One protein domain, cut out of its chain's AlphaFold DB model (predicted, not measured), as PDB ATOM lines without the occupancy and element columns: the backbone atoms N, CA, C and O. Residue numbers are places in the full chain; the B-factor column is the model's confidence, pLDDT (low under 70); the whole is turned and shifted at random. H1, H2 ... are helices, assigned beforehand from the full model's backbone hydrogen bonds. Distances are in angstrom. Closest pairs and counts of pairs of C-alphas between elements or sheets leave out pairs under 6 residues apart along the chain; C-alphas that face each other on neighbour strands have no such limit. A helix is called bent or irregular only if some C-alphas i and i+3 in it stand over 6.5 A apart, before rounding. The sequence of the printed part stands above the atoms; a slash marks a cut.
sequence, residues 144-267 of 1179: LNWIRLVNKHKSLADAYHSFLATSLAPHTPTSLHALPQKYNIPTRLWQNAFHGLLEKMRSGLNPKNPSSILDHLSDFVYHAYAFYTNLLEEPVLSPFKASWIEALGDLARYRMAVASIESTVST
ATOM      1  N   LEU A 144       5.586 107.512 -55.193       78.81
ATOM      2  CA  LEU A 144       6.479 108.637 -54.866       78.81
ATOM      3  C   LEU A 144       7.967 108.311 -55.101       78.81
ATOM      4  O   LEU A 144       8.757 109.211 -55.414       78.81
ATOM      5  N   ASN A 145       8.369 107.045 -54.968       82.94
ATOM      6  CA  ASN A 145       9.716 106.594 -55.309       82.94
ATOM      7  C   ASN A 145       9.912 106.480 -56.832       82.94
ATOM      8  O   ASN A 145      10.984 106.862 -57.314       82.94
ATOM      9  N   TRP A 146       8.900 106.046 -57.590       83.88
ATOM     10  CA  TRP A 146       8.923 106.050 -59.058       83.88
ATOM     11  C   TRP A 146       8.981 107.470 -59.625       83.88
ATOM     12  O   TRP A 146       9.913 107.758 -60.372       83.88
ATOM     13  N   ILE A 147       8.113 108.392 -59.189       87.00
ATOM     14  CA  ILE A 147       8.148 109.819 -59.571       87.00
ATOM     15  C   ILE A 147       9.533 110.423 -59.294       87.00
ATOM     16  O   ILE A 147      10.125 111.086 -60.151       87.00
ATOM     17  N   ARG A 148      10.103 110.162 -58.107       88.31
ATOM     18  CA  ARG A 148      11.449 110.637 -57.751       88.31
ATOM     19  C   ARG A 148      12.527 110.060 -58.672       88.31
ATOM     20  O   ARG A 148      13.453 110.785 -59.031       88.31
ATOM     21  N   LEU A 149      12.442 108.779 -59.031       87.81
ATOM     22  CA  LEU A 149      13.420 108.118 -59.895       87.81
ATOM     23  C   LEU A 149      13.307 108.591 -61.350       87.81
ATOM     24  O   LEU A 149      14.324 108.954 -61.937       87.81
ATOM     25  N   VAL A 150      12.088 108.679 -61.884       89.19
ATOM     26  CA  VAL A 150      11.783 109.286 -63.187       89.19
ATOM     27  C   VAL A 150      12.389 110.687 -63.259       89.19
ATOM     28  O   VAL A 150      13.169 110.958 -64.166       89.19
ATOM     29  N   ASN A 151      12.153 111.547 -62.265       91.50
ATOM     30  CA  ASN A 151      12.693 112.908 -62.270       91.50
ATOM     31  C   ASN A 151      14.235 112.963 -62.229       91.50
ATOM     32  O   ASN A 151      14.816 113.790 -62.929       91.50
ATOM     33  N   LYS A 152      14.925 112.055 -61.512       91.38
ATOM     34  CA  LYS A 152      16.401 111.934 -61.609       91.38
ATOM     35  C   LYS A 152      16.853 111.610 -63.038       91.38
ATOM     36  O   LYS A 152      17.857 112.149 -63.499       91.38
ATOM     37  N   HIS A 153      16.140 110.705 -63.708       93.06
ATOM     38  CA  HIS A 153      16.450 110.261 -65.066       93.06
ATOM     39  C   HIS A 153      16.162 111.350 -66.113       93.06
ATOM     40  O   HIS A 153      17.005 111.571 -66.982       93.06
ATOM     41  N   LYS A 154      15.061 112.106 -65.969       93.88
ATOM     42  CA  LYS A 154      14.775 113.308 -66.775       93.88
ATOM     43  C   LYS A 154      15.906 114.340 -66.646       93.88
ATOM     44  O   LYS A 154      16.530 114.679 -67.641       93.88
ATOM     45  N   SER A 155      16.308 114.698 -65.421       93.75
ATOM     46  CA  SER A 155      17.425 115.637 -65.204       93.75
ATOM     47  C   SER A 155      18.788 115.150 -65.728       93.75
ATOM     48  O   SER A 155      19.643 115.974 -66.054       93.75
ATOM     49  N   LEU A 156      19.017 113.834 -65.834       94.12
ATOM     50  CA  LEU A 156      20.198 113.292 -66.519       94.12
ATOM     51  C   LEU A 156      20.099 113.489 -68.044       94.12
ATOM     52  O   LEU A 156      21.095 113.849 -68.670       94.12
ATOM     53  N   ALA A 157      18.917 113.294 -68.634       94.81
ATOM     54  CA  ALA A 157      18.666 113.572 -70.048       94.81
ATOM     55  C   ALA A 157      18.839 115.072 -70.372       94.81
ATOM     56  O   ALA A 157      19.550 115.410 -71.321       94.81
ATOM     57  N   ASP A 158      18.316 115.967 -69.528       94.31
ATOM     58  CA  ASP A 158      18.471 117.426 -69.656       94.31
ATOM     59  C   ASP A 158      19.946 117.861 -69.590       94.31
ATOM     60  O   ASP A 158      20.412 118.684 -70.386       94.31
ATOM     61  N   ALA A 159      20.722 117.282 -68.665       93.81
ATOM     62  CA  ALA A 159      22.162 117.528 -68.561       93.81
ATOM     63  C   ALA A 159      22.916 117.038 -69.811       93.81
ATOM     64  O   ALA A 159      23.858 117.691 -70.274       93.81
ATOM     65  N   TYR A 160      22.482 115.913 -70.382       94.62
ATOM     66  CA  TYR A 160      23.025 115.365 -71.619       94.62
ATOM     67  C   TYR A 160      22.723 116.227 -72.848       94.62
ATOM     68  O   TYR A 160      23.640 116.502 -73.628       94.62
ATOM     69  N   HIS A 161      21.479 116.686 -72.997       93.81
ATOM     70  CA  HIS A 161      21.081 117.646 -74.028       93.81
ATOM     71  C   HIS A 161      21.873 118.950 -73.897       93.81
ATOM     72  O   HIS A 161      22.520 119.377 -74.852       93.81
ATOM     73  N   SER A 162      21.959 119.498 -72.683       92.38
ATOM     74  CA  SER A 162      22.746 120.701 -72.381       92.38
ATOM     75  C   SER A 162      24.219 120.558 -72.784       92.38
ATOM     76  O   SER A 162      24.809 121.495 -73.331       92.38
ATOM     77  N   PHE A 163      24.833 119.390 -72.546       93.44
ATOM     78  CA  PHE A 163      26.199 119.105 -72.996       93.44
ATOM     79  C   PHE A 163      26.294 119.049 -74.525       93.44
ATOM     80  O   PHE A 163      27.197 119.664 -75.094       93.44
ATOM     81  N   LEU A 164      25.370 118.341 -75.186       91.50
ATOM     82  CA  LEU A 164      25.310 118.213 -76.645       91.50
ATOM     83  C   LEU A 164      25.190 119.585 -77.319       91.50
ATOM     84  O   LEU A 164      26.111 119.970 -78.044       91.50
ATOM     85  N   ALA A 165      24.141 120.344 -77.000       89.44
ATOM     86  CA  ALA A 165      23.881 121.673 -77.547       89.44
ATOM     87  C   ALA A 165      25.070 122.625 -77.317       89.44
ATOM     88  O   ALA A 165      25.583 123.213 -78.268       89.44
ATOM     89  N   THR A 166      25.615 122.695 -76.093       89.12
ATOM     90  CA  THR A 166      26.803 123.530 -75.799       89.12
ATOM     91  C   THR A 166      28.031 123.103 -76.617       89.12
ATOM     92  O   THR A 166      28.807 123.946 -77.071       89.12
ATOM     93  N   SER A 167      28.240 121.797 -76.810       89.19
ATOM     94  CA  SER A 167      29.434 121.263 -77.485       89.19
ATOM     95  C   SER A 167      29.428 121.401 -79.010       89.19
ATOM     96  O   SER A 167      30.502 121.365 -79.610       89.19
ATOM     97  N   LEU A 168      28.246 121.555 -79.615       87.06
ATOM     98  CA  LEU A 168      28.033 121.648 -81.064       87.06
ATOM     99  C   LEU A 168      27.561 123.039 -81.524       87.06
ATOM    100  O   LEU A 168      27.467 123.274 -82.730       87.06
ATOM    101  N   ALA A 169      27.255 123.950 -80.591       86.56
ATOM    102  CA  ALA A 169      26.751 125.287 -80.891       86.56
ATOM    103  C   ALA A 169      27.637 126.031 -81.917       86.56
ATOM    104  O   ALA A 169      28.861 125.961 -81.819       86.56
ATOM    105  N   PRO A 170      27.070 126.833 -82.844       82.94
ATOM    106  CA  PRO A 170      27.835 127.480 -83.923       82.94
ATOM    107  C   PRO A 170      28.984 128.404 -83.480       82.94
ATOM    108  O   PRO A 170      29.861 128.722 -84.281       82.94
ATOM    109  N   HIS A 171      28.974 128.861 -82.226       81.44
ATOM    110  CA  HIS A 171      30.016 129.701 -81.626       81.44
ATOM    111  C   HIS A 171      31.081 128.909 -80.840       81.44
ATOM    112  O   HIS A 171      32.089 129.483 -80.419       81.44
ATOM    113  N   THR A 172      30.875 127.608 -80.627       84.12
ATOM    114  CA  THR A 172      31.819 126.725 -79.941       84.12
ATOM    115  C   THR A 172      32.950 126.331 -80.905       84.12
ATOM    116  O   THR A 172      32.700 126.043 -82.074       84.12
ATOM    117  N   PRO A 173      34.229 126.320 -80.477       84.06
ATOM    118  CA  PRO A 173      35.329 125.922 -81.354       84.06
ATOM    119  C   PRO A 173      35.170 124.497 -81.905       84.06
ATOM    120  O   PRO A 173      34.971 123.551 -81.146       84.06
ATOM    121  N   THR A 174      35.374 124.315 -83.214       80.94
ATOM    122  CA  THR A 174      35.176 123.034 -83.926       80.94
ATOM    123  C   THR A 174      36.005 121.871 -83.360       80.94
ATOM    124  O   THR A 174      35.614 120.712 -83.469       80.94
ATOM    125  N   SER A 175      37.125 122.155 -82.689       80.50
ATOM    126  CA  SER A 175      37.926 121.159 -81.958       80.50
ATOM    127  C   SER A 175      37.188 120.505 -80.779       80.50
ATOM    128  O   SER A 175      37.595 119.434 -80.326       80.50
ATOM    129  N   LEU A 176      36.104 121.119 -80.293       84.94
ATOM    130  CA  LEU A 176      35.237 120.605 -79.231       84.94
ATOM    131  C   LEU A 176      34.024 119.833 -79.780       84.94
ATOM    132  O   LEU A 176      33.487 118.988 -79.066       84.94
ATOM    133  N   HIS A 177      33.658 120.014 -81.057       86.31
ATOM    134  CA  HIS A 177      32.528 119.310 -81.690       86.31
ATOM    135  C   HIS A 177      32.746 117.786 -81.762       86.31
ATOM    136  O   HIS A 177      31.798 117.014 -81.869       86.31
ATOM    137  N   ALA A 178      33.998 117.325 -81.664       85.12
ATOM    138  CA  ALA A 178      34.338 115.905 -81.588       85.12
ATOM    139  C   ALA A 178      34.109 115.280 -80.192       85.12
ATOM    140  O   ALA A 178      34.200 114.058 -80.050       85.12
ATOM    141  N   LEU A 179      33.841 116.077 -79.146       88.12
ATOM    142  CA  LEU A 179      33.712 115.570 -77.773       88.12
ATOM    143  C   LEU A 179      32.506 114.636 -77.563       88.12
ATOM    144  O   LEU A 179      32.710 113.608 -76.914       88.12
ATOM    145  N   PRO A 180      31.299 114.885 -78.114       90.50
ATOM    146  CA  PRO A 180      30.181 113.958 -77.951       90.50
ATOM    147  C   PRO A 180      30.446 112.573 -78.539       90.50
ATOM    148  O   PRO A 180      30.178 111.568 -77.882       90.50
ATOM    149  N   GLN A 181      31.061 112.511 -79.724       87.06
ATOM    150  CA  GLN A 181      31.484 111.253 -80.341       87.06
ATOM    151  C   GLN A 181      32.576 110.564 -79.506       87.06
ATOM    152  O   GLN A 181      32.505 109.361 -79.266       87.06
ATOM    153  N   LYS A 182      33.572 111.324 -79.025       87.62
ATOM    154  CA  LYS A 182      34.697 110.795 -78.233       87.62
ATOM    155  C   LYS A 182      34.278 110.243 -76.867       87.62
ATOM    156  O   LYS A 182      34.889 109.295 -76.385       87.62
ATOM    157  N   TYR A 183      33.271 110.838 -76.234       89.50
ATOM    158  CA  TYR A 183      32.740 110.391 -74.940       89.50
ATOM    159  C   TYR A 183      31.519 109.462 -75.062       89.50
ATOM    160  O   TYR A 183      30.865 109.182 -74.052       89.50
ATOM    161  N   ASN A 184      31.218 109.018 -76.289       90.25
ATOM    162  CA  ASN A 184      30.040 108.246 -76.679       90.25
ATOM    163  C   ASN A 184      28.743 108.725 -76.000       90.25
ATOM    164  O   ASN A 184      28.037 107.959 -75.339       90.25
ATOM    165  N   ILE A 185      28.481 110.030 -76.119       92.38
ATOM    166  CA  ILE A 185      27.320 110.682 -75.511       92.38
ATOM    167  C   ILE A 185      26.024 110.067 -76.082       92.38
ATOM    168  O   ILE A 185      25.231 109.593 -75.271       92.38
ATOM    169  N   PRO A 186      25.905 109.918 -77.425       89.38
ATOM    170  CA  PRO A 186      25.045 108.965 -78.128       89.38
ATOM    171  C   PRO A 186      24.443 107.823 -77.308       89.38
ATOM    172  O   PRO A 186      23.312 107.872 -76.825       89.38
ATOM    173  N   THR A 187      25.240 106.762 -77.164       88.31
ATOM    174  CA  THR A 187      24.805 105.507 -76.544       88.31
ATOM    175  C   THR A 187      24.572 105.639 -75.038       88.31
ATOM    176  O   THR A 187      23.668 104.994 -74.512       88.31
ATOM    177  N   ARG A 188      25.356 106.462 -74.326       92.75
ATOM    178  CA  ARG A 188      25.226 106.601 -72.863       92.75
ATOM    179  C   ARG A 188      23.938 107.306 -72.446       92.75
ATOM    180  O   ARG A 188      23.301 106.856 -71.498       92.75
ATOM    181  N   LEU A 189      23.517 108.329 -73.192       94.12
ATOM    182  CA  LEU A 189      22.217 108.981 -73.020       94.12
ATOM    183  C   LEU A 189      21.080 107.946 -73.066       94.12
ATOM    184  O   LEU A 189      20.316 107.833 -72.109       94.12
ATOM    185  N   TRP A 190      21.045 107.105 -74.105       93.31
ATOM    186  CA  TRP A 190      20.067 106.016 -74.211       93.31
ATOM    187  C   TRP A 190      20.172 105.009 -73.054       93.31
ATOM    188  O   TRP A 190      19.195 104.776 -72.343       93.31
ATOM    189  N   GLN A 191      21.360 104.445 -72.813       90.75
ATOM    190  CA  GLN A 191      21.570 103.370 -71.831       90.75
ATOM    191  C   GLN A 191      21.299 103.784 -70.377       90.75
ATOM    192  O   GLN A 191      20.797 102.975 -69.584       90.75
ATOM    193  N   ASN A 192      21.657 105.016 -70.008       90.88
ATOM    194  CA  ASN A 192      21.687 105.452 -68.614       90.88
ATOM    195  C   ASN A 192      20.546 106.400 -68.243       90.88
ATOM    196  O   ASN A 192      20.046 106.271 -67.126       90.88
ATOM    197  N   ALA A 193      20.077 107.263 -69.153       92.50
ATOM    198  CA  ALA A 193      18.904 108.099 -68.889       92.50
ATOM    199  C   ALA A 193      17.581 107.366 -69.176       92.50
ATOM    200  O   ALA A 193      16.673 107.463 -68.359       92.50
ATOM    201  N   PHE A 194      17.476 106.574 -70.252       93.06
ATOM    202  CA  PHE A 194      16.191 105.996 -70.684       93.06
ATOM    203  C   PHE A 194      16.085 104.479 -70.496       93.06
ATOM    204  O   PHE A 194      15.402 104.020 -69.579       93.06
ATOM    205  N   HIS A 195      16.786 103.694 -71.319       88.00
ATOM    206  CA  HIS A 195      16.667 102.231 -71.396       88.00
ATOM    207  C   HIS A 195      16.765 101.548 -70.023       88.00
ATOM    208  O   HIS A 195      15.960 100.690 -69.674       88.00
ATOM    209  N   GLY A 196      17.735 101.955 -69.202       86.12
ATOM    210  CA  GLY A 196      17.951 101.374 -67.879       86.12
ATOM    211  C   GLY A 196      16.903 101.708 -66.809       86.12
ATOM    212  O   GLY A 196      16.945 101.090 -65.744       86.12
ATOM    213  N   LEU A 197      15.996 102.661 -67.062       88.31
ATOM    214  CA  LEU A 197      14.796 102.881 -66.248       88.31
ATOM    215  C   LEU A 197      13.584 102.165 -66.858       88.31
ATOM    216  O   LEU A 197      12.898 101.462 -66.122       88.31
ATOM    217  N   LEU A 198      13.395 102.249 -68.181       87.31
ATOM    218  CA  LEU A 198      12.368 101.493 -68.916       87.31
ATOM    219  C   LEU A 198      12.410 100.002 -68.553       87.31
ATOM    220  O   LEU A 198      11.403  99.428 -68.153       87.31
ATOM    221  N   GLU A 199      13.596  99.394 -68.584       83.88
ATOM    222  CA  GLU A 199      13.788  97.982 -68.249       83.88
ATOM    223  C   GLU A 199      13.575  97.676 -66.755       83.88
ATOM    224  O   GLU A 199      13.061  96.613 -66.409       83.88
ATOM    225  N   LYS A 200      13.898  98.615 -65.853       82.81
ATOM    226  CA  LYS A 200      13.613  98.478 -64.412       82.81
ATOM    227  C   LYS A 200      12.107  98.538 -64.127       82.81
ATOM    228  O   LYS A 200      11.630  97.851 -63.231       82.81
ATOM    229  N   MET A 201      11.369  99.361 -64.866       82.25
ATOM    230  CA  MET A 201       9.916  99.479 -64.733       82.25
ATOM    231  C   MET A 201       9.222  98.272 -65.369       82.25
ATOM    232  O   MET A 201       8.413  97.638 -64.701       82.25
ATOM    233  N   ARG A 202       9.641  97.853 -66.575       77.62
ATOM    234  CA  ARG A 202       9.172  96.630 -67.256       77.62
ATOM    235  C   ARG A 202       9.346  95.375 -66.394       77.62
ATOM    236  O   ARG A 202       8.408  94.603 -66.250       77.62
ATOM    237  N   SER A 203      10.521  95.187 -65.787       75.19
ATOM    238  CA  SER A 203      10.792  94.074 -64.856       75.19
ATOM    239  C   SER A 203      10.166  94.251 -63.462       75.19
ATOM    240  O   SER A 203      10.117  93.297 -62.689       75.19
ATOM    241  N   GLY A 204       9.663  95.447 -63.142       70.06
ATOM    242  CA  GLY A 204       8.883  95.737 -61.938       70.06
ATOM    243  C   GLY A 204       7.380  95.468 -62.080       70.06
ATOM    244  O   GLY A 204       6.673  95.515 -61.073       70.06
ATOM    245  N   LEU A 205       6.884  95.179 -63.290       71.50
ATOM    246  CA  LEU A 205       5.476  94.869 -63.544       71.50
ATOM    247  C   LEU A 205       5.087  93.543 -62.875       71.50
ATOM    248  O   LEU A 205       5.453  92.457 -63.322       71.50
ATOM    249  N   ASN A 206       4.331  93.640 -61.784       60.78
ATOM    250  CA  ASN A 206       3.855  92.495 -61.017       60.78
ATOM    251  C   ASN A 206       2.441  92.094 -61.487       60.78
ATOM    252  O   ASN A 206       1.549  92.947 -61.429       60.78
ATOM    253  N   PRO A 207       2.181  90.816 -61.841       56.47
ATOM    254  CA  PRO A 207       0.858  90.347 -62.273       56.47
ATOM    255  C   PRO A 207      -0.310  90.657 -61.319       56.47
ATOM    256  O   PRO A 207      -1.463  90.581 -61.728       56.47
ATOM    257  N   LYS A 208      -0.044  90.990 -60.046       47.12
ATOM    258  CA  LYS A 208      -1.077  91.234 -59.023       47.12
ATOM    259  C   LYS A 208      -1.478  92.704 -58.832       47.12
ATOM    260  O   LYS A 208      -2.496  92.943 -58.193       47.12
ATOM    261  N   ASN A 209      -0.699  93.680 -59.313       54.50
ATOM    262  CA  ASN A 209      -1.060  95.114 -59.343       54.50
ATOM    263  C   ASN A 209      -0.271  95.806 -60.486       54.50
ATOM    264  O   ASN A 209       0.760  96.420 -60.209       54.50
ATOM    265  N   PRO A 210      -0.695  95.688 -61.758       63.22
ATOM    266  CA  PRO A 210       0.064  96.239 -62.883       63.22
ATOM    267  C   PRO A 210      -0.133  97.752 -63.096       63.22
ATOM    268  O   PRO A 210       0.803  98.413 -63.537       63.22
ATOM    269  N   SER A 211      -1.311  98.305 -62.771       65.44
ATOM    270  CA  SER A 211      -1.752  99.636 -63.228       65.44
ATOM    271  C   SER A 211      -0.799 100.787 -62.895       65.44
ATOM    272  O   SER A 211      -0.243 101.361 -63.823       65.44
ATOM    273  N   SER A 212      -0.519 101.093 -61.619       71.19
ATOM    274  CA  SER A 212       0.260 102.311 -61.311       71.19
ATOM    275  C   SER A 212       1.674 102.295 -61.905       71.19
ATOM    276  O   SER A 212       2.198 103.344 -62.267       71.19
ATOM    277  N   ILE A 213       2.295 101.122 -62.080       77.94
ATOM    278  CA  ILE A 213       3.613 101.017 -62.725       77.94
ATOM    279  C   ILE A 213       3.494 101.125 -64.256       77.94
ATOM    280  O   ILE A 213       4.394 101.701 -64.871       77.94
ATOM    281  N   LEU A 214       2.403 100.639 -64.866       79.38
ATOM    282  CA  LEU A 214       2.098 100.881 -66.282       79.38
ATOM    283  C   LEU A 214       1.886 102.373 -66.557       79.38
ATOM    284  O   LEU A 214       2.522 102.883 -67.473       79.38
ATOM    285  N   ASP A 215       1.110 103.082 -65.731       82.81
ATOM    286  CA  ASP A 215       0.849 104.522 -65.886       82.81
ATOM    287  C   ASP A 215       2.173 105.310 -65.951       82.81
ATOM    288  O   ASP A 215       2.472 105.985 -66.938       82.81
ATOM    289  N   HIS A 216       3.042 105.128 -64.946       84.19
ATOM    290  CA  HIS A 216       4.363 105.769 -64.900       84.19
ATOM    291  C   HIS A 216       5.286 105.334 -66.056       84.19
ATOM    292  O   HIS A 216       6.157 106.105 -66.470       84.19
ATOM    293  N   LEU A 217       5.162 104.094 -66.546       85.94
ATOM    294  CA  LEU A 217       5.955 103.575 -67.665       85.94
ATOM    295  C   LEU A 217       5.499 104.193 -68.990       85.94
ATOM    296  O   LEU A 217       6.348 104.618 -69.772       85.94
ATOM    297  N   SER A 218       4.189 104.298 -69.211       86.00
ATOM    298  CA  SER A 218       3.583 104.942 -70.378       86.00
ATOM    299  C   SER A 218       3.972 106.426 -70.419       86.00
ATOM    300  O   SER A 218       4.589 106.870 -71.389       86.00
ATOM    301  N   ASP A 219       3.794 107.155 -69.308       87.69
ATOM    302  CA  ASP A 219       4.266 108.539 -69.115       87.69
ATOM    303  C   ASP A 219       5.760 108.717 -69.441       87.69
ATOM    304  O   ASP A 219       6.172 109.703 -70.066       87.69
ATOM    305  N   PHE A 220       6.606 107.778 -69.001       90.38
ATOM    306  CA  PHE A 220       8.041 107.858 -69.250       90.38
ATOM    307  C   PHE A 220       8.407 107.525 -70.703       90.38
ATOM    308  O   PHE A 220       9.320 108.154 -71.240       90.38
ATOM    309  N   VAL A 221       7.680 106.620 -71.368       88.44
ATOM    310  CA  VAL A 221       7.832 106.350 -72.808       88.44
ATOM    311  C   VAL A 221       7.391 107.557 -73.638       88.44
ATOM    312  O   VAL A 221       8.157 107.979 -74.504       88.44
ATOM    313  N   TYR A 222       6.244 108.177 -73.347       90.38
ATOM    314  CA  TYR A 222       5.798 109.399 -74.030       90.38
ATOM    315  C   TYR A 222       6.778 110.561 -73.833       90.38
ATOM    316  O   TYR A 222       7.159 111.221 -74.802       90.38
ATOM    317  N   HIS A 223       7.267 110.775 -72.606       93.56
ATOM    318  CA  HIS A 223       8.300 111.780 -72.349       93.56
ATOM    319  C   HIS A 223       9.605 111.485 -73.103       93.56
ATOM    320  O   HIS A 223      10.194 112.399 -73.676       93.56
ATOM    321  N   ALA A 224      10.062 110.230 -73.118       92.50
ATOM    322  CA  ALA A 224      11.262 109.838 -73.848       92.50
ATOM    323  C   ALA A 224      11.090 110.024 -75.364       92.50
ATOM    324  O   ALA A 224      12.008 110.503 -76.025       92.50
ATOM    325  N   TYR A 225       9.912 109.705 -75.906       91.38
ATOM    326  CA  TYR A 225       9.594 109.891 -77.319       91.38
ATOM    327  C   TYR A 225       9.655 111.376 -77.694       91.38
ATOM    328  O   TYR A 225      10.432 111.743 -78.571       91.38
ATOM    329  N   ALA A 226       8.955 112.237 -76.945       93.31
ATOM    330  CA  ALA A 226       9.003 113.691 -77.119       93.31
ATOM    331  C   ALA A 226      10.424 114.271 -76.951       93.31
ATOM    332  O   ALA A 226      10.830 115.181 -77.671       93.31
ATOM    333  N   PHE A 227      11.221 113.730 -76.026       95.12
ATOM    334  CA  PHE A 227      12.619 114.128 -75.868       95.12
ATOM    335  C   PHE A 227      13.446 113.782 -77.118       95.12
ATOM    336  O   PHE A 227      14.157 114.643 -77.634       95.12
ATOM    337  N   TYR A 228      13.333 112.562 -77.654       94.19
ATOM    338  CA  TYR A 228      14.084 112.165 -78.850       94.19
ATOM    339  C   TYR A 228      13.568 112.789 -80.158       94.19
ATOM    340  O   TYR A 228      14.389 113.000 -81.053       94.19
ATOM    341  N   THR A 229      12.284 113.152 -80.282       92.06
ATOM    342  CA  THR A 229      11.812 113.971 -81.418       92.06
ATOM    343  C   THR A 229      12.415 115.372 -81.364       92.06
ATOM    344  O   THR A 229      12.955 115.833 -82.366       92.06
ATOM    345  N   ASN A 230      12.482 116.000 -80.186       93.75
ATOM    346  CA  ASN A 230      13.139 117.303 -80.031       93.75
ATOM    347  C   ASN A 230      14.642 117.239 -80.391       93.75
ATOM    348  O   ASN A 230      15.160 118.135 -81.057       93.75
ATOM    349  N   LEU A 231      15.346 116.155 -80.024       92.38
ATOM    350  CA  LEU A 231      16.743 115.924 -80.441       92.38
ATOM    351  C   LEU A 231      16.910 115.693 -81.954       92.38
ATOM    352  O   LEU A 231      17.989 115.945 -82.499       92.38
ATOM    353  N   LEU A 232      15.880 115.165 -82.618       89.12
ATOM    354  CA  LEU A 232      15.842 114.914 -84.059       89.12
ATOM    355  C   LEU A 232      15.561 116.196 -84.858       89.12
ATOM    356  O   LEU A 232      16.116 116.362 -85.946       89.12
ATOM    357  N   GLU A 233      14.734 117.086 -84.313       90.69
ATOM    358  CA  GLU A 233      14.389 118.380 -84.904       90.69
ATOM    359  C   GLU A 233      15.496 119.430 -84.736       90.69
ATOM    360  O   GLU A 233      15.692 120.244 -85.640       90.69
ATOM    361  N   GLU A 234      16.262 119.411 -83.634       90.94
ATOM    362  CA  GLU A 234      17.335 120.388 -83.396       90.94
ATOM    363  C   GLU A 234      18.458 120.276 -84.460       90.94
ATOM    364  O   GLU A 234      19.259 119.333 -84.425       90.94
ATOM    365  N   PRO A 235      18.630 121.258 -85.376       85.38
ATOM    366  CA  PRO A 235      19.540 121.100 -86.519       85.38
ATOM    367  C   PRO A 235      21.013 120.953 -86.113       85.38
ATOM    368  O   PRO A 235      21.807 120.335 -86.826       85.38
ATOM    369  N   VAL A 236      21.371 121.494 -84.946       86.69
ATOM    370  CA  VAL A 236      22.704 121.416 -84.332       86.69
ATOM    371  C   VAL A 236      23.062 119.975 -83.934       86.69
ATOM    372  O   VAL A 236      24.234 119.599 -83.987       86.69
ATOM    373  N   LEU A 237      22.069 119.142 -83.601       88.06
ATOM    374  CA  LEU A 237      22.254 117.750 -83.168       88.06
ATOM    375  C   LEU A 237      22.140 116.733 -84.313       88.06
ATOM    376  O   LEU A 237      22.353 115.535 -84.101       88.06
ATOM    377  N   SER A 238      21.905 117.204 -85.542       83.00
ATOM    378  CA  SER A 238      21.827 116.379 -86.754       83.00
ATOM    379  C   SER A 238      23.003 115.408 -87.001       83.00
ATOM    380  O   SER A 238      22.729 114.338 -87.555       83.00
ATOM    381  N   PRO A 239      24.263 115.634 -86.549       85.81
ATOM    382  CA  PRO A 239      25.321 114.617 -86.641       85.81
ATOM    383  C   PRO A 239      25.012 113.301 -85.908       85.81
ATOM    384  O   PRO A 239      25.626 112.280 -86.212       85.81
ATOM    385  N   PHE A 240      24.064 113.313 -84.963       87.12
ATOM    386  CA  PHE A 240      23.658 112.156 -84.160       87.12
ATOM    387  C   PHE A 240      22.250 111.629 -84.491       87.12
ATOM    388  O   PHE A 240      21.793 110.688 -83.842       87.12
ATOM    389  N   LYS A 241      21.617 112.140 -85.566       85.12
ATOM    390  CA  LYS A 241      20.302 111.711 -86.101       85.12
ATOM    391  C   LYS A 241      20.121 110.189 -86.155       85.12
ATOM    392  O   LYS A 241      19.045 109.688 -85.847       85.12
ATOM    393  N   ALA A 242      21.191 109.470 -86.493       83.25
ATOM    394  CA  ALA A 242      21.292 108.012 -86.456       83.25
ATOM    395  C   ALA A 242      20.768 107.394 -85.146       83.25
ATOM    396  O   ALA A 242      19.873 106.552 -85.157       83.25
ATOM    397  N   SER A 243      21.317 107.840 -84.014       86.75
ATOM    398  CA  SER A 243      20.995 107.324 -82.682       86.75
ATOM    399  C   SER A 243      19.627 107.788 -82.190       86.75
ATOM    400  O   SER A 243      19.025 107.110 -81.364       86.75
ATOM    401  N   TRP A 244      19.131 108.925 -82.687       92.19
ATOM    402  CA  TRP A 244      17.804 109.440 -82.345       92.19
ATOM    403  C   TRP A 244      16.704 108.612 -83.016       92.19
ATOM    404  O   TRP A 244      15.780 108.173 -82.343       92.19
ATOM    405  N   ILE A 245      16.852 108.316 -84.312       88.62
ATOM    406  CA  ILE A 245      15.926 107.448 -85.058       88.62
ATOM    407  C   ILE A 245      15.881 106.038 -84.458       88.62
ATOM    408  O   ILE A 245      14.803 105.474 -84.291       88.62
ATOM    409  N   GLU A 246      17.039 105.471 -84.105       88.81
ATOM    410  CA  GLU A 246      17.100 104.142 -83.489       88.81
ATOM    411  C   GLU A 246      16.386 104.114 -82.123       88.81
ATOM    412  O   GLU A 246      15.578 103.220 -81.876       88.81
ATOM    413  N   ALA A 247      16.607 105.130 -81.278       91.19
ATOM    414  CA  ALA A 247      15.925 105.264 -79.991       91.19
ATOM    415  C   ALA A 247      14.405 105.476 -80.138       91.19
ATOM    416  O   ALA A 247      13.642 104.920 -79.352       91.19
ATOM    417  N   LEU A 248      13.945 106.224 -81.147       91.06
ATOM    418  CA  LEU A 248      12.515 106.414 -81.429       91.06
ATOM    419  C   LEU A 248      11.835 105.114 -81.883       91.06
ATOM    420  O   LEU A 248      10.740 104.802 -81.413       91.06
ATOM    421  N   GLY A 249      12.507 104.313 -82.717       88.69
ATOM    422  CA  GLY A 249      12.051 102.964 -83.067       88.69
ATOM    423  C   GLY A 249      11.999 102.026 -81.854       88.69
ATOM    424  O   GLY A 249      11.013 101.311 -81.667       88.69
ATOM    425  N   ASP A 250      13.013 102.068 -80.984       88.38
ATOM    426  CA  ASP A 250      13.035 101.279 -79.744       88.38
ATOM    427  C   ASP A 250      11.913 101.698 -78.781       88.38
ATOM    428  O   ASP A 250      11.243 100.838 -78.210       88.38
ATOM    429  N   LEU A 251      11.655 102.999 -78.625       90.31
ATOM    430  CA  LEU A 251      10.561 103.526 -77.800       90.31
ATOM    431  C   LEU A 251       9.182 103.129 -78.339       90.31
ATOM    432  O   LEU A 251       8.314 102.743 -77.557       90.31
ATOM    433  N   ALA A 252       9.001 103.127 -79.662       88.00
ATOM    434  CA  ALA A 252       7.790 102.603 -80.286       88.00
ATOM    435  C   ALA A 252       7.616 101.092 -80.027       88.00
ATOM    436  O   ALA A 252       6.511 100.650 -79.707       88.00
ATOM    437  N   ARG A 253       8.703 100.297 -80.032       85.25
ATOM    438  CA  ARG A 253       8.658  98.888 -79.582       85.25
ATOM    439  C   ARG A 253       8.325  98.745 -78.091       85.25
ATOM    440  O   ARG A 253       7.620  97.800 -77.735       85.25
ATOM    441  N   TYR A 254       8.778  99.660 -77.230       84.69
ATOM    442  CA  TYR A 254       8.375  99.689 -75.819       84.69
ATOM    443  C   TYR A 254       6.875  99.994 -75.659       84.69
ATOM    444  O   TYR A 254       6.207  99.238 -74.957       84.69
ATOM    445  N   ARG A 255       6.307 101.009 -76.337       85.69
ATOM    446  CA  ARG A 255       4.852 101.280 -76.256       85.69
ATOM    447  C   ARG A 255       4.011 100.158 -76.869       85.69
ATOM    448  O   ARG A 255       3.021  99.776 -76.262       85.69
ATOM    449  N   MET A 256       4.446  99.540 -77.972       83.38
ATOM    450  CA  MET A 256       3.802  98.337 -78.529       83.38
ATOM    451  C   MET A 256       3.724  97.191 -77.500       83.38
ATOM    452  O   MET A 256       2.720  96.484 -77.432       83.38
ATOM    453  N   ALA A 257       4.771  96.999 -76.688       77.44
ATOM    454  CA  ALA A 257       4.763  96.003 -75.617       77.44
ATOM    455  C   ALA A 257       3.882  96.419 -74.428       77.44
ATOM    456  O   ALA A 257       3.200  95.567 -73.870       77.44
ATOM    457  N   VAL A 258       3.860  97.708 -74.074       78.06
ATOM    458  CA  VAL A 258       2.998  98.270 -73.018       78.06
ATOM    459  C   VAL A 258       1.513  98.132 -73.386       78.06
ATOM    460  O   VAL A 258       0.791  97.511 -72.613       78.06
ATOM    461  N   ALA A 259       1.102  98.508 -74.605       77.00
ATOM    462  CA  ALA A 259      -0.241  98.259 -75.155       77.00
ATOM    463  C   ALA A 259      -0.637  96.775 -75.080       77.00
ATOM    464  O   ALA A 259      -1.746  96.392 -74.704       77.00
ATOM    465  N   SER A 260       0.309  95.880 -75.380       72.69
ATOM    466  CA  SER A 260       0.049  94.445 -75.282       72.69
ATOM    467  C   SER A 260      -0.151  93.937 -73.848       72.69
ATOM    468  O   SER A 260      -0.712  92.858 -73.692       72.69
ATOM    469  N   ILE A 261       0.291  94.671 -72.821       73.56
ATOM    470  CA  ILE A 261       0.003  94.365 -71.414       73.56
ATOM    471  C   ILE A 261      -1.302  95.052 -70.995       73.56
ATOM    472  O   ILE A 261      -2.146  94.392 -70.391       73.56
ATOM    473  N   GLU A 262      -1.501  96.321 -71.366       70.19
ATOM    474  CA  GLU A 262      -2.730  97.103 -71.143       70.19
ATOM    475  C   GLU A 262      -3.971  96.297 -71.602       70.19
ATOM    476  O   GLU A 262      -4.814  95.961 -70.766       70.19
ATOM    477  N   SER A 263      -3.981  95.785 -72.840       66.75
ATOM    478  CA  SER A 263      -5.020  94.863 -73.356       66.75
ATOM    479  C   SER A 263      -5.298  93.613 -72.509       66.75
ATOM    480  O   SER A 263      -6.450  93.178 -72.420       66.75
ATOM    481  N   THR A 264      -4.288  93.018 -71.865       64.25
ATOM    482  CA  THR A 264      -4.487  91.842 -70.987       64.25
ATOM    483  C   THR A 264      -5.036  92.205 -69.609       64.25
ATOM    484  O   THR A 264      -5.686  91.380 -68.971       64.25
ATOM    485  N   VAL A 265      -4.819  93.442 -69.151       62.94
ATOM    486  CA  VAL A 265      -5.378  93.953 -67.890       62.94
ATOM    487  C   VAL A 265      -6.836  94.372 -68.090       62.94
ATOM    488  O   VAL A 265      -7.688  94.020 -67.274       62.94
ATOM    489  N   SER A 266      -7.140  95.048 -69.202       56.94
ATOM    490  CA  SER A 266      -8.483  95.534 -69.553       56.94
ATOM    491  C   SER A 266      -9.513  94.418 -69.781       56.94
ATOM    492  O   SER A 266     -10.702  94.622 -69.549       56.94
ATOM    493  N   THR A 267      -9.082  93.233 -70.232       53.28
ATOM    494  CA  THR A 267      -9.984  92.126 -70.619       53.28
ATOM    495  C   THR A 267     -10.328  91.146 -69.491       53.28
ATOM    496  O   THR A 267     -11.215  90.312 -69.664       53.28
TER     497      THR A 267
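What this domain is: This is residues 144 to 267 of the 1179 residues of the protein "PINc domain-containing protein" of Wallemia ichthyophaga (UniProt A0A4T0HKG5). Four long helices, H1, H3, H4 and H5, lie side by side in an up-and-down bundle shaped as a rod, each running against the one before it. H3 and H4 sit between H1 and H5, which come together near one end of the rod, at residues 164 to 168 of H1 and 236 to 237 of H5; the four-residue H2 lies off to one side near that end, in the stretch of chain between H1 and H3. The printed part has 124 residues with five named helices, H1 to H5 in order, and no named strand: all helix. It is only just compact, close to loose, with a radius of gyration of the C-alphas of 16.3 A and spans of 56 by 26 by 19 A.

How they stand to each other: H1, residues 144 to 168, touches H3, residues 185 to 202, at a shallow tilt of 14 degrees, opposite ways; the closest C-alphas, of His 153 and Ala 193, are 5.0 A apart. H2, residues 179 to 182, only just touches H1, with 3 pairs of C-alphas within 8 A, the closest those of Leu 164 and Pro 180 at 6.6 A. H3 and H4, residues 211 to 233, form a helical hairpin, closest at the C-alphas of Met 201 and Leu 217, 6.4 A. H4 and H5, residues 235 to 266, form another, closest at the C-alphas of Tyr 228 and Trp 244, 5.8 A. H1 touches H5 with residues 164 to 168 alone, closest at the C-alphas of Leu 168 and Val 236, 6.3 A. Every O i to N i+4 pair is within hydrogen-bond range in H1 and H4, against 9 of 14 in H3 and 22 of 28 in H5; H2 is too short for such a pair.

Where its parts are: H1 begins at C-alpha 144 (6.479, 108.637, -54.866) and is 36.3 A long. H3 is 24.4 A and H4 32.9 A. H5, 41.6 A, ends at C-alpha 266 (-8.483, 95.534, -69.553). H5 is irregular, with C-alphas 239 and 242 7.7 A apart, and H3 only just, with C-alphas 193 and 196 6.9 A apart.

The domain as a whole: The C-alphas farthest apart, of Pro 173 and Thr 267, are 57.5 A apart. The printed part has no cut and no long link. Residues 206 to 211 and 263 to 267 have pLDDT under 70.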